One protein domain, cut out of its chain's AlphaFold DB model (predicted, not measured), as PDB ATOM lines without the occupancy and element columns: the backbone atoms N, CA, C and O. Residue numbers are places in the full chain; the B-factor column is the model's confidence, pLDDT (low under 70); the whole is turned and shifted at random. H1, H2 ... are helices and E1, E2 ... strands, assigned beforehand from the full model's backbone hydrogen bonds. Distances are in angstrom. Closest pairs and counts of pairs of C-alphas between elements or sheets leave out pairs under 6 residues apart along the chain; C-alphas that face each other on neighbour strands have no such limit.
ATOM      1  N   PHE A   4     -61.493 109.371 -92.838       90.81
ATOM      2  CA  PHE A   4     -62.004 108.265 -92.051       90.81
ATOM      3  C   PHE A   4     -62.753 108.838 -90.861       90.81
ATOM      4  O   PHE A   4     -62.209 109.688 -90.151       90.81
ATOM      5  N   ASN A   5     -63.984 108.389 -90.646       91.44
ATOM      6  CA  ASN A   5     -64.763 108.713 -89.465       91.44
ATOM      7  C   ASN A   5     -64.894 107.487 -88.566       91.44
ATOM      8  O   ASN A   5     -65.147 106.391 -89.043       91.44
ATOM      9  N   THR A   6     -64.807 107.680 -87.255       90.50
ATOM     10  CA  THR A   6     -65.088 106.608 -86.294       90.50
ATOM     11  C   THR A   6     -65.492 107.184 -84.939       90.50
ATOM     12  O   THR A   6     -65.198 108.339 -84.613       90.50
ATOM     13  N   ASN A   7     -66.161 106.378 -84.121       91.94
ATOM     14  CA  ASN A   7     -66.358 106.671 -82.700       91.94
ATOM     15  C   ASN A   7     -65.193 106.176 -81.829       91.94
ATOM     16  O   ASN A   7     -65.104 106.559 -80.663       91.94
ATOM     17  N   SER A   8     -64.274 105.380 -82.385       92.25
ATOM     18  CA  SER A   8     -63.100 104.869 -81.682       92.25
ATOM     19  C   SER A   8     -61.929 105.851 -81.752       92.25
ATOM     20  O   SER A   8     -61.261 105.999 -82.777       92.25
ATOM     21  N   GLU A   9     -61.632 106.509 -80.630       92.94
ATOM     22  CA  GLU A   9     -60.468 107.393 -80.519       92.94
ATOM     23  C   GLU A   9     -59.158 106.648 -80.810       92.94
ATOM     24  O   GLU A   9     -58.290 107.155 -81.524       92.94
ATOM     25  N   THR A  10     -59.034 105.426 -80.285       92.38
ATOM     26  CA  THR A  10     -57.857 104.572 -80.459       92.38
ATOM     27  C   THR A  10     -57.613 104.256 -81.928       92.38
ATOM     28  O   THR A  10     -56.483 104.390 -82.394       92.38
ATOM     29  N   LEU A  11     -58.657 103.877 -82.673       89.81
ATOM     30  CA  LEU A  11     -58.534 103.546 -84.093       89.81
ATOM     31  C   LEU A  11     -58.106 104.772 -84.909       89.81
ATOM     32  O   LEU A  11     -57.156 104.702 -85.687       89.81
ATOM     33  N   ALA A  12     -58.730 105.925 -84.655       91.88
ATOM     34  CA  ALA A  12     -58.376 107.174 -85.319       91.88
ATOM     35  C   ALA A  12     -56.932 107.621 -85.014       91.88
ATOM     36  O   ALA A  12     -56.213 108.060 -85.912       91.88
ATOM     37  N   LYS A  13     -56.474 107.480 -83.762       91.44
ATOM     38  CA  LYS A  13     -55.091 107.791 -83.368       91.44
ATOM     39  C   LYS A  13     -54.077 106.843 -84.011       91.44
ATOM     40  O   LYS A  13     -53.067 107.324 -84.523       91.44
ATOM     41  N   LYS A  14     -54.351 105.532 -84.029       91.75
ATOM     42  CA  LYS A  14     -53.493 104.533 -84.691       91.75
ATOM     43  C   LYS A  14     -53.356 104.818 -86.183       91.75
ATOM     44  O   LYS A  14     -52.237 104.868 -86.687       91.75
ATOM     45  N   LEU A  15     -54.469 105.090 -86.864       90.62
ATOM     46  CA  LEU A  15     -54.452 105.464 -88.276       90.62
ATOM     47  C   LEU A  15     -53.631 106.736 -88.513       90.62
ATOM     48  O   LEU A  15     -52.769 106.760 -89.384       90.62
ATOM     49  N   CYS A  16     -53.857 107.782 -87.715       92.38
ATOM     50  CA  CYS A  16     -53.111 109.033 -87.830       92.38
ATOM     51  C   CYS A  16     -51.595 108.816 -87.674       92.38
ATOM     52  O   CYS A  16     -50.811 109.327 -88.474       92.38
ATOM     53  N   ALA A  17     -51.176 108.023 -86.683       90.94
ATOM     54  CA  ALA A  17     -49.773 107.683 -86.466       90.94
ATOM     55  C   ALA A  17     -49.180 106.880 -87.636       90.94
ATOM     56  O   ALA A  17     -48.099 107.219 -88.114       90.94
ATOM     57  N   CYS A  18     -49.903 105.870 -88.131       89.62
ATOM     58  CA  CYS A  18     -49.491 105.053 -89.273       89.62
ATOM     59  C   CYS A  18     -49.269 105.906 -90.531       89.62
ATOM     60  O   CYS A  18     -48.186 105.902 -91.116       89.62
ATOM     61  N   LEU A  19     -50.257 106.728 -90.892       89.12
ATOM     62  CA  LEU A  19     -50.173 107.600 -92.063       89.12
ATOM     63  C   LEU A  19     -49.058 108.650 -91.917       89.12
ATOM     64  O   LEU A  19     -48.332 108.910 -92.874       89.12
ATOM     65  N   ASN A  20     -48.861 109.232 -90.728       90.25
ATOM     66  CA  ASN A  20     -47.754 110.167 -90.493       90.25
ATOM     67  C   ASN A  20     -46.377 109.485 -90.588       90.25
ATOM     68  O   ASN A  20     -45.445 110.098 -91.107       90.25
ATOM     69  N   LYS A  21     -46.243 108.226 -90.141       89.19
ATOM     70  CA  LYS A  21     -45.007 107.434 -90.282       89.19
ATOM     71  C   LYS A  21     -44.646 107.242 -91.757       89.19
ATOM     72  O   LYS A  21     -43.502 107.480 -92.128       89.19
ATOM     73  N   GLN A  22     -45.621 106.896 -92.601       86.81
ATOM     74  CA  GLN A  22     -45.411 106.752 -94.048       86.81
ATOM     75  C   GLN A  22     -45.108 108.087 -94.751       86.81
ATOM     76  O   GLN A  22     -44.341 108.127 -95.709       86.81
ATOM     77  N   LEU A  23     -45.684 109.195 -94.276       86.69
ATOM     78  CA  LEU A  23     -45.455 110.532 -94.841       86.69
ATOM     79  C   LEU A  23     -44.138 111.183 -94.388       86.69
ATOM     80  O   LEU A  23     -43.758 112.213 -94.948       86.69
ATOM     81  N   GLY A  24     -43.454 110.617 -93.390       80.75
ATOM     82  CA  GLY A  24     -42.183 111.115 -92.860       80.75
ATOM     83  C   GLY A  24     -42.277 112.350 -91.949       80.75
ATOM     84  O   GLY A  24     -41.235 112.838 -91.524       80.75
ATOM     85  N   TYR A  25     -43.478 112.877 -91.657       70.19
ATOM     86  CA  TYR A  25     -43.739 113.983 -90.708       70.19
ATOM     87  C   TYR A  25     -45.255 114.240 -90.504       70.19
ATOM     88  O   TYR A  25     -46.089 113.705 -91.233       70.19
ATOM     89  N   ASN A  26     -45.601 115.102 -89.526       66.06
ATOM     90  CA  ASN A  26     -46.965 115.534 -89.155       66.06
ATOM     91  C   ASN A  26     -47.713 116.219 -90.315       66.06
ATOM     92  O   ASN A  26     -47.670 117.441 -90.467       66.06
ATOM     93  N   GLY A  27     -48.423 115.437 -91.124       77.12
ATOM     94  CA  GLY A  27     -49.252 115.938 -92.218       77.12
ATOM     95  C   GLY A  27     -50.733 115.597 -92.070       77.12
ATOM     96  O   GLY A  27     -51.587 116.314 -92.596       77.12
ATOM     97  N   VAL A  28     -51.051 114.508 -91.380       89.88
ATOM     98  CA  VAL A  28     -52.416 113.988 -91.288       89.88
ATOM     99  C   VAL A  28     -53.235 114.857 -90.345       89.88
ATOM    100  O   VAL A  28     -52.825 115.138 -89.220       89.88
ATOM    101  N   TYR A  29     -54.417 115.269 -90.790       90.62
ATOM    102  CA  TYR A  29     -55.299 116.077 -89.965       90.62
ATOM    103  C   TYR A  29     -56.223 115.180 -89.149       90.62
ATOM    104  O   TYR A  29     -57.012 114.416 -89.702       90.62
ATOM    105  N   TYR A  30     -56.154 115.323 -87.830       92.31
ATOM    106  CA  TYR A  30     -57.029 114.661 -86.872       92.31
ATOM    107  C   TYR A  30     -57.873 115.707 -86.145       92.31
ATOM    108  O   TYR A  30     -57.346 116.716 -85.675       92.31
ATOM    109  N   PHE A  31     -59.176 115.468 -86.016       92.69
ATOM    110  CA  PHE A  31     -60.019 116.279 -85.139       92.69
ATOM    111  C   PHE A  31     -61.169 115.490 -84.530       92.69
ATOM    112  O   PHE A  31     -61.598 114.450 -85.031       92.69
ATOM    113  N   THR A  32     -61.702 116.066 -83.458       94.56
ATOM    114  CA  THR A  32     -62.815 115.526 -82.686       94.56
ATOM    115  C   THR A  32     -64.010 116.466 -82.791       94.56
ATOM    116  O   THR A  32     -63.901 117.667 -82.524       94.56
ATOM    117  N   ARG A  33     -65.168 115.929 -83.174       93.31
ATOM    118  CA  ARG A  33     -66.436 116.661 -83.228       93.31
ATOM    119  C   ARG A  33     -66.940 116.916 -81.808       93.31
ATOM    120  O   ARG A  33     -67.074 115.992 -81.013       93.31
ATOM    121  N   LYS A  34     -67.240 118.183 -81.500       92.56
ATOM    122  CA  LYS A  34     -67.833 118.587 -80.210       92.56
ATOM    123  C   LYS A  34     -69.360 118.502 -80.202       92.56
ATOM    124  O   LYS A  34     -69.960 118.302 -79.156       92.56
ATOM    125  N   ASN A  35     -69.989 118.676 -81.363       94.12
ATOM    126  CA  ASN A  35     -71.439 118.641 -81.488       94.12
ATOM    127  C   ASN A  35     -71.932 117.184 -81.552       94.12
ATOM    128  O   ASN A  35     -71.550 116.440 -82.458       94.12
ATOM    129  N   LEU A  36     -72.795 116.808 -80.603       91.75
ATOM    130  CA  LEU A  36     -73.321 115.449 -80.446       91.75
ATOM    131  C   LEU A  36     -74.157 114.974 -81.639       91.75
ATOM    132  O   LEU A  36     -74.038 113.818 -82.027       91.75
ATOM    133  N   PHE A  37     -74.946 115.853 -82.265       93.31
ATOM    134  CA  PHE A  37     -75.736 115.493 -83.447       93.31
ATOM    135  C   PHE A  37     -74.830 114.994 -84.579       93.31
ATOM    136  O   PHE A  37     -75.050 113.926 -85.148       93.31
ATOM    137  N   TYR A  38     -73.754 115.732 -84.860       88.75
ATOM    138  CA  TYR A  38     -72.799 115.358 -85.900       88.75
ATOM    139  C   TYR A  38     -71.914 114.177 -85.498       88.75
ATOM    140  O   TYR A  38     -71.559 113.381 -86.364       88.75
ATOM    141  N   ALA A  39     -71.571 114.044 -84.214       90.81
ATOM    142  CA  ALA A  39     -70.825 112.892 -83.717       90.81
ATOM    143  C   ALA A  39     -71.626 111.589 -83.872       90.81
ATOM    144  O   ALA A  39     -71.078 110.589 -84.321       90.81
ATOM    145  N   ASN A  40     -72.929 111.615 -83.588       89.25
ATOM    146  CA  ASN A  40     -73.793 110.444 -83.747       89.25
ATOM    147  C   ASN A  40     -74.014 110.085 -85.221       89.25
ATOM    148  O   ASN A  40     -74.063 108.909 -85.562       89.25
ATOM    149  N   LYS A  41     -74.134 111.089 -86.101       90.19
ATOM    150  CA  LYS A  41     -74.404 110.872 -87.529       90.19
ATOM    151  C   LYS A  41     -73.172 110.456 -88.339       90.19
ATOM    152  O   LYS A  41     -73.313 109.706 -89.295       90.19
ATOM    153  N   TYR A  42     -71.991 110.967 -87.990       88.44
ATOM    154  CA  TYR A  42     -70.773 110.839 -88.802       88.44
ATOM    155  C   TYR A  42     -69.553 110.378 -88.000       88.44
ATOM    156  O   TYR A  42     -68.432 110.593 -88.439       88.44
ATOM    157  N   GLY A  43     -69.725 109.856 -86.788       90.62
ATOM    158  CA  GLY A  43     -68.622 109.509 -85.892       90.62
ATOM    159  C   GLY A  43     -68.012 110.709 -85.152       90.62
ATOM    160  O   GLY A  43     -67.984 111.845 -85.632       90.62
ATOM    161  N   LYS A  44     -67.490 110.470 -83.950       94.50
ATOM    162  CA  LYS A  44     -66.890 111.502 -83.089       94.50
ATOM    163  C   LYS A  44     -65.512 111.972 -83.559       94.50
ATOM    164  O   LYS A  44     -65.187 113.148 -83.392       94.50
ATOM    165  N   HIS A  45     -64.714 111.093 -84.149       95.31
ATOM    166  CA  HIS A  45     -63.348 111.373 -84.583       95.31
ATOM    167  C   HIS A  45     -63.255 111.312 -86.101       95.31
ATOM    168  O   HIS A  45     -63.886 110.462 -86.729       95.31
ATOM    169  N   GLN A  46     -62.459 112.206 -86.686       92.69
ATOM    170  CA  GLN A  46     -62.150 112.177 -88.108       92.69
ATOM    171  C   GLN A  46     -60.646 112.326 -88.343       92.69
ATOM    172  O   GLN A  46     -59.999 113.220 -87.790       92.69
ATOM    173  N   VAL A  47     -60.121 111.470 -89.215       92.56
ATOM    174  CA  VAL A  47     -58.771 111.537 -89.783       92.56
ATOM    175  C   VAL A  47     -58.916 111.903 -91.254       92.56
ATOM    176  O   VAL A  47     -59.734 111.309 -91.943       92.56
ATOM    177  N   LYS A  48     -58.166 112.878 -91.763       90.94
ATOM    178  CA  LYS A  48     -58.215 113.261 -93.182       90.94
ATOM    179  C   LYS A  48     -56.828 113.559 -93.732       90.94
ATOM    180  O   LYS A  48     -55.972 114.102 -93.028       90.94
ATOM    181  N   ILE A  49     -56.651 113.264 -95.013       88.00
ATOM    182  CA  ILE A  49     -55.435 113.559 -95.771       88.00
ATOM    183  C   ILE A  49     -55.753 114.440 -96.982       88.00
ATOM    184  O   ILE A  49     -56.836 114.382 -97.571       88.00
ATOM    185  N   ASN A  50     -54.816 115.308 -97.352       87.38
ATOM    186  CA  ASN A  50     -54.922 116.129 -98.553       87.38
ATOM    187  C   ASN A  50     -54.531 115.339 -99.816       87.38
ATOM    188  O   ASN A  50     -54.044 114.214 -99.742       87.38
ATOM    189  N   LYS A  51     -54.756 115.931-100.995       83.56
ATOM    190  CA  LYS A  51     -54.501 115.265-102.283       83.56
ATOM    191  C   LYS A  51     -53.031 114.855-102.453       83.56
ATOM    192  O   LYS A  51     -52.766 113.757-102.922       83.56
ATOM    193  N   GLY A  52     -52.093 115.709-102.039       86.06
ATOM    194  CA  GLY A  52     -50.660 115.415-102.126       86.06
ATOM    195  C   GLY A  52     -50.235 114.273-101.201       86.06
ATOM    196  O   GLY A  52     -49.404 113.454-101.576       86.06
ATOM    197  N   GLN A  53     -50.839 114.176-100.017       87.50
ATOM    198  CA  GLN A  53     -50.628 113.061 -99.090       87.50
ATOM    199  C   GLN A  53     -51.207 111.762 -99.644       87.50
ATOM    200  O   GLN A  53     -50.515 110.754 -99.639       87.50
ATOM    201  N   ALA A  54     -52.430 111.798-100.178       85.69
ATOM    202  CA  ALA A  54     -53.060 110.633-100.795       85.69
ATOM    203  C   ALA A  54     -52.212 110.068-101.948       85.69
ATOM    204  O   ALA A  54     -51.950 108.872-101.977       85.69
ATOM    205  N   MET A  55     -51.676 110.935-102.815       84.50
ATOM    206  CA  MET A  55     -50.746 110.537-103.880       84.50
ATOM    207  C   MET A  55     -49.477 109.866-103.340       84.50
ATOM    208  O   MET A  55     -49.075 108.832-103.858       84.50
ATOM    209  N   LYS A  56     -48.857 110.421-102.289       86.19
ATOM    210  CA  LYS A  56     -47.665 109.822-101.660       86.19
ATOM    211  C   LYS A  56     -47.943 108.454-101.033       86.19
ATOM    212  O   LYS A  56     -47.047 107.624-100.975       86.19
ATOM    213  N   LEU A  57     -49.167 108.248-100.556       82.94
ATOM    214  CA  LEU A  57     -49.614 107.021 -99.900       82.94
ATOM    215  C   LEU A  57     -50.196 105.997-100.891       82.94
ATOM    216  O   LEU A  57     -50.691 104.963-100.461       82.94
ATOM    217  N   ASN A  58     -50.178 106.284-102.200       83.44
ATOM    218  CA  ASN A  58     -50.860 105.492-103.234       83.44
ATOM    219  C   ASN A  58     -52.350 105.237-102.931       83.44
ATOM    220  O   ASN A  58     -52.919 104.224-103.326       83.44
ATOM    221  N   ILE A  59     -52.992 106.179-102.242       79.94
ATOM    222  CA  ILE A  59     -54.427 106.166-101.972       79.94
ATOM    223  C   ILE A  59     -55.102 106.952-103.087       79.94
ATOM    224  O   ILE A  59     -54.831 108.145-103.245       79.94
ATOM    225  N   ASP A  60     -56.003 106.311-103.831       74.56
ATOM    226  CA  ASP A  60     -56.780 106.977-104.875       74.56
ATOM    227  C   ASP A  60     -57.690 108.053-104.250       74.56
ATOM    228  O   ASP A  60     -58.624 107.734-103.504       74.56
ATOM    229  N   PRO A  61     -57.443 109.352-104.505       59.66
ATOM    230  CA  PRO A  61     -58.220 110.425-103.924       59.66
ATOM    231  C   PRO A  61     -59.522 110.609-104.706       59.66
ATOM    232  O   PRO A  61     -59.765 111.683-105.265       59.66
ATOM    233  N   LYS A  62     -60.392 109.596-104.721       63.81
ATOM    234  CA  LYS A  62     -61.769 109.786-105.181       63.81
ATOM    235  C   LYS A  62     -62.379 110.944-104.389       63.81
ATOM    236  O   LYS A  62     -62.202 111.078-103.170       63.81
ATOM    237  N   ILE A  63     -63.038 111.860-105.094       52.38
ATOM    238  CA  ILE A  63     -63.665 113.023-104.466       52.38
ATOM    239  C   ILE A  63     -64.749 112.502-103.517       52.38
ATOM    240  O   ILE A  63     -65.711 111.891-103.958       52.38
ATOM    241  N   GLY A  64     -64.571 112.738-102.215       58.84
ATOM    242  CA  GLY A  64     -65.533 112.328-101.190       58.84
ATOM    243  C   GLY A  64     -65.376 110.898-100.666       58.84
ATOM    244  O   GLY A  64     -66.298 110.431-100.012       58.84
ATOM    245  N   CYS A  65     -64.253 110.210-100.915       68.81
ATOM    246  CA  CYS A  65     -64.065 108.863-100.368       68.81
ATOM    247  C   CYS A  65     -63.896 108.890 -98.842       68.81
ATOM    248  O   CYS A  65     -62.916 109.431 -98.314       68.81
ATOM    249  N   GLU A  66     -64.870 108.301 -98.161       81.38
ATOM    250  CA  GLU A  66     -64.774 107.867 -96.778       81.38
ATOM    251  C   GLU A  66     -64.108 106.491 -96.750       81.38
ATOM    252  O   GLU A  66     -64.537 105.612 -97.493       81.38
ATOM    253  N   PHE A  67     -63.070 106.313 -95.934       83.44
ATOM    254  CA  PHE A  67     -62.544 104.980 -95.649       83.44
ATOM    255  C   PHE A  67     -63.536 104.214 -94.768       83.44
ATOM    256  O   PHE A  67     -64.095 104.800 -93.835       83.44
ATOM    257  N   THR A  68     -63.711 102.917 -95.004       82.31
ATOM    258  CA  THR A  68     -64.424 102.033 -94.069       82.31
ATOM    259  C   THR A  68     -63.502 101.565 -92.941       82.31
ATOM    260  O   THR A  68     -62.277 101.680 -93.029       82.31
ATOM    261  N   GLU A  69     -64.063 101.043 -91.844       76.38
ATOM    262  CA  GLU A  69     -63.229 100.512 -90.754       76.38
ATOM    263  C   GLU A  69     -62.399  99.303 -91.216       76.38
ATOM    264  O   GLU A  69     -61.252  99.163 -90.794       76.38
ATOM    265  N   GLU A  70     -62.923  98.478 -92.126       82.19
ATOM    266  CA  GLU A  70     -62.209  97.338 -92.710       82.19
ATOM    267  C   GLU A  70     -60.983  97.785 -93.510       82.19
ATOM    268  O   GLU A  70     -59.889  97.275 -93.270       82.19
ATOM    269  N   GLU A  71     -61.132  98.789 -94.383       82.69
ATOM    270  CA  GLU A  71     -60.019  99.357 -95.156       82.69
ATOM    271  C   GLU A  71     -58.914  99.889 -94.231       82.69
ATOM    272  O   GLU A  71     -57.724  99.695 -94.479       82.69
ATOM    273  N   ILE A  72     -59.299 100.523 -93.117       83.38
ATOM    274  CA  ILE A  72     -58.345 101.009 -92.116       83.38
ATOM    275  C   ILE A  72     -57.656  99.860 -91.381       83.38
ATOM    276  O   ILE A  72     -56.449  99.927 -91.145       83.38
ATOM    277  N   ILE A  73     -58.385  98.809 -91.011       81.69
ATOM    278  CA  ILE A  73     -57.808  97.637 -90.346       81.69
ATOM    279  C   ILE A  73     -56.794  96.944 -91.261       81.69
ATOM    280  O   ILE A  73     -55.720  96.562 -90.795       81.69
ATOM    281  N   GLU A  74     -57.098  96.797 -92.549       83.38
ATOM    282  CA  GLU A  74     -56.172  96.230 -93.532       83.38
ATOM    283  C   GLU A  74     -54.932  97.106 -93.720       83.38
ATOM    284  O   GLU A  74     -53.809  96.599 -93.666       83.38
ATOM    285  N   LEU A  75     -55.113  98.426 -93.840       82.00
ATOM    286  CA  LEU A  75     -54.009  99.378 -93.962       82.00
ATOM    287  C   LEU A  75     -53.090  99.343 -92.733       82.00
ATOM    288  O   LEU A  75     -51.866  99.387 -92.872       82.00
ATOM    289  N   LEU A  76     -53.658  99.232 -91.530       80.94
ATOM    290  CA  LEU A  76     -52.887  99.110 -90.292       80.94
ATOM    291  C   LEU A  76     -52.092  97.796 -90.236       80.94
ATOM    292  O   LEU A  76     -50.921  97.834 -89.881       80.94
ATOM    293  N   LYS A  77     -52.673  96.664 -90.659       84.12
ATOM    294  CA  LYS A  77     -51.984  95.357 -90.688       84.12
ATOM    295  C   LYS A  77     -50.798  95.306 -91.651       84.12
ATOM    296  O   LYS A  77     -49.856  94.570 -91.401       84.12
ATOM    297  N   GLN A  78     -50.845  96.050 -92.753       70.69
ATOM    298  CA  GLN A  78     -49.739  96.117 -93.718       70.69
ATOM    299  C   GLN A  78     -48.530  96.921 -93.202       70.69
ATOM    300  O   GLN A  78     -47.498  96.952 -93.868       70.69
ATOM    301  N   ASN A  79     -48.668  97.618 -92.068       63.84
ATOM    302  CA  ASN A  79     -47.693  98.587 -91.556       63.84
ATOM    303  C   ASN A  79     -47.220  98.328 -90.114       63.84
ATOM    304  O   ASN A  79     -46.403  99.114 -89.607       63.84
TER     305      ASN A  79
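This is residues 4 to 79 of the 80 residues of an uncharacterized protein of Candidatus Komeilibacteria bacterium CG_4_9_14_0_8_um_filter_36_9 (UniProt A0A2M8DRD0). A small three-stranded sheet has the long helix H1 laid along one face, and H4, reached by a long loop, packs on H1. H2 and H3 sit beyond opposite ends of the strands. The 76 printed residues hold four named helices and three named strands, in the order E1 H1 E2 H2 E3 H3 H4, of mixed class; the sheet, E1 E3 E2, is antiparallel. The whole is compact, with a radius of gyration of the C-alphas of 12.1 A, and spans 34 by 25 by 23 A.

E1, residues 4 to 6, begins at C-alpha 4 (-62.004, 108.265, -92.051). H1, residues 9 to 23, is 21.0 A long. E2 is residues 29 to 32, 10.5 A; H2 is residues 36 to 42; E3 is residues 45 to 48, 10.2 A; H3 is residues 51 to 56. H4, residues 69 to 77, is 12.4 A long and ends at C-alpha 77 (-51.984, 95.357, -90.688).

E1 and E3 are antiparallel neighbours, with N 4 and O 47 within hydrogen-bond range at 2.8 A. E3 and E2 are antiparallel too, with N 48 and O 29 at 2.8 A. H1 is on the sheet, over E3 and along the strands, at a height of 9.1 A; this makes two layers, a helix on one face of a sheet. E1, H1 and E2 form a split strand-helix-strand unit, with E3 between its strands and a right-handed crossover. H1 touches H4 with its residues 14 to 18 alone, at a steep tilt of 51 degrees, the C-alphas of Leu 15 and Leu 76 being closest at 6.8 A. H2 only grazes the sheet with residues 39 to 42. H3 is not on it, and H3 is close to H1 but not clearly touching, C-alphas 23 and 53 being closest at 7.2 A. In H1, H2, H3 and H4 every O i to N i+4 pair is within hydrogen-bond range.

The C-alphas farthest apart, of Gly 24 and Phe 37, are 35.1 A apart. The printed part has no cut; the link from H3 to H4, residues 57 to 68, is long, and the others are tight. The pLDDT is under 70 at residue 26, residues 61 to 65 and residue 79.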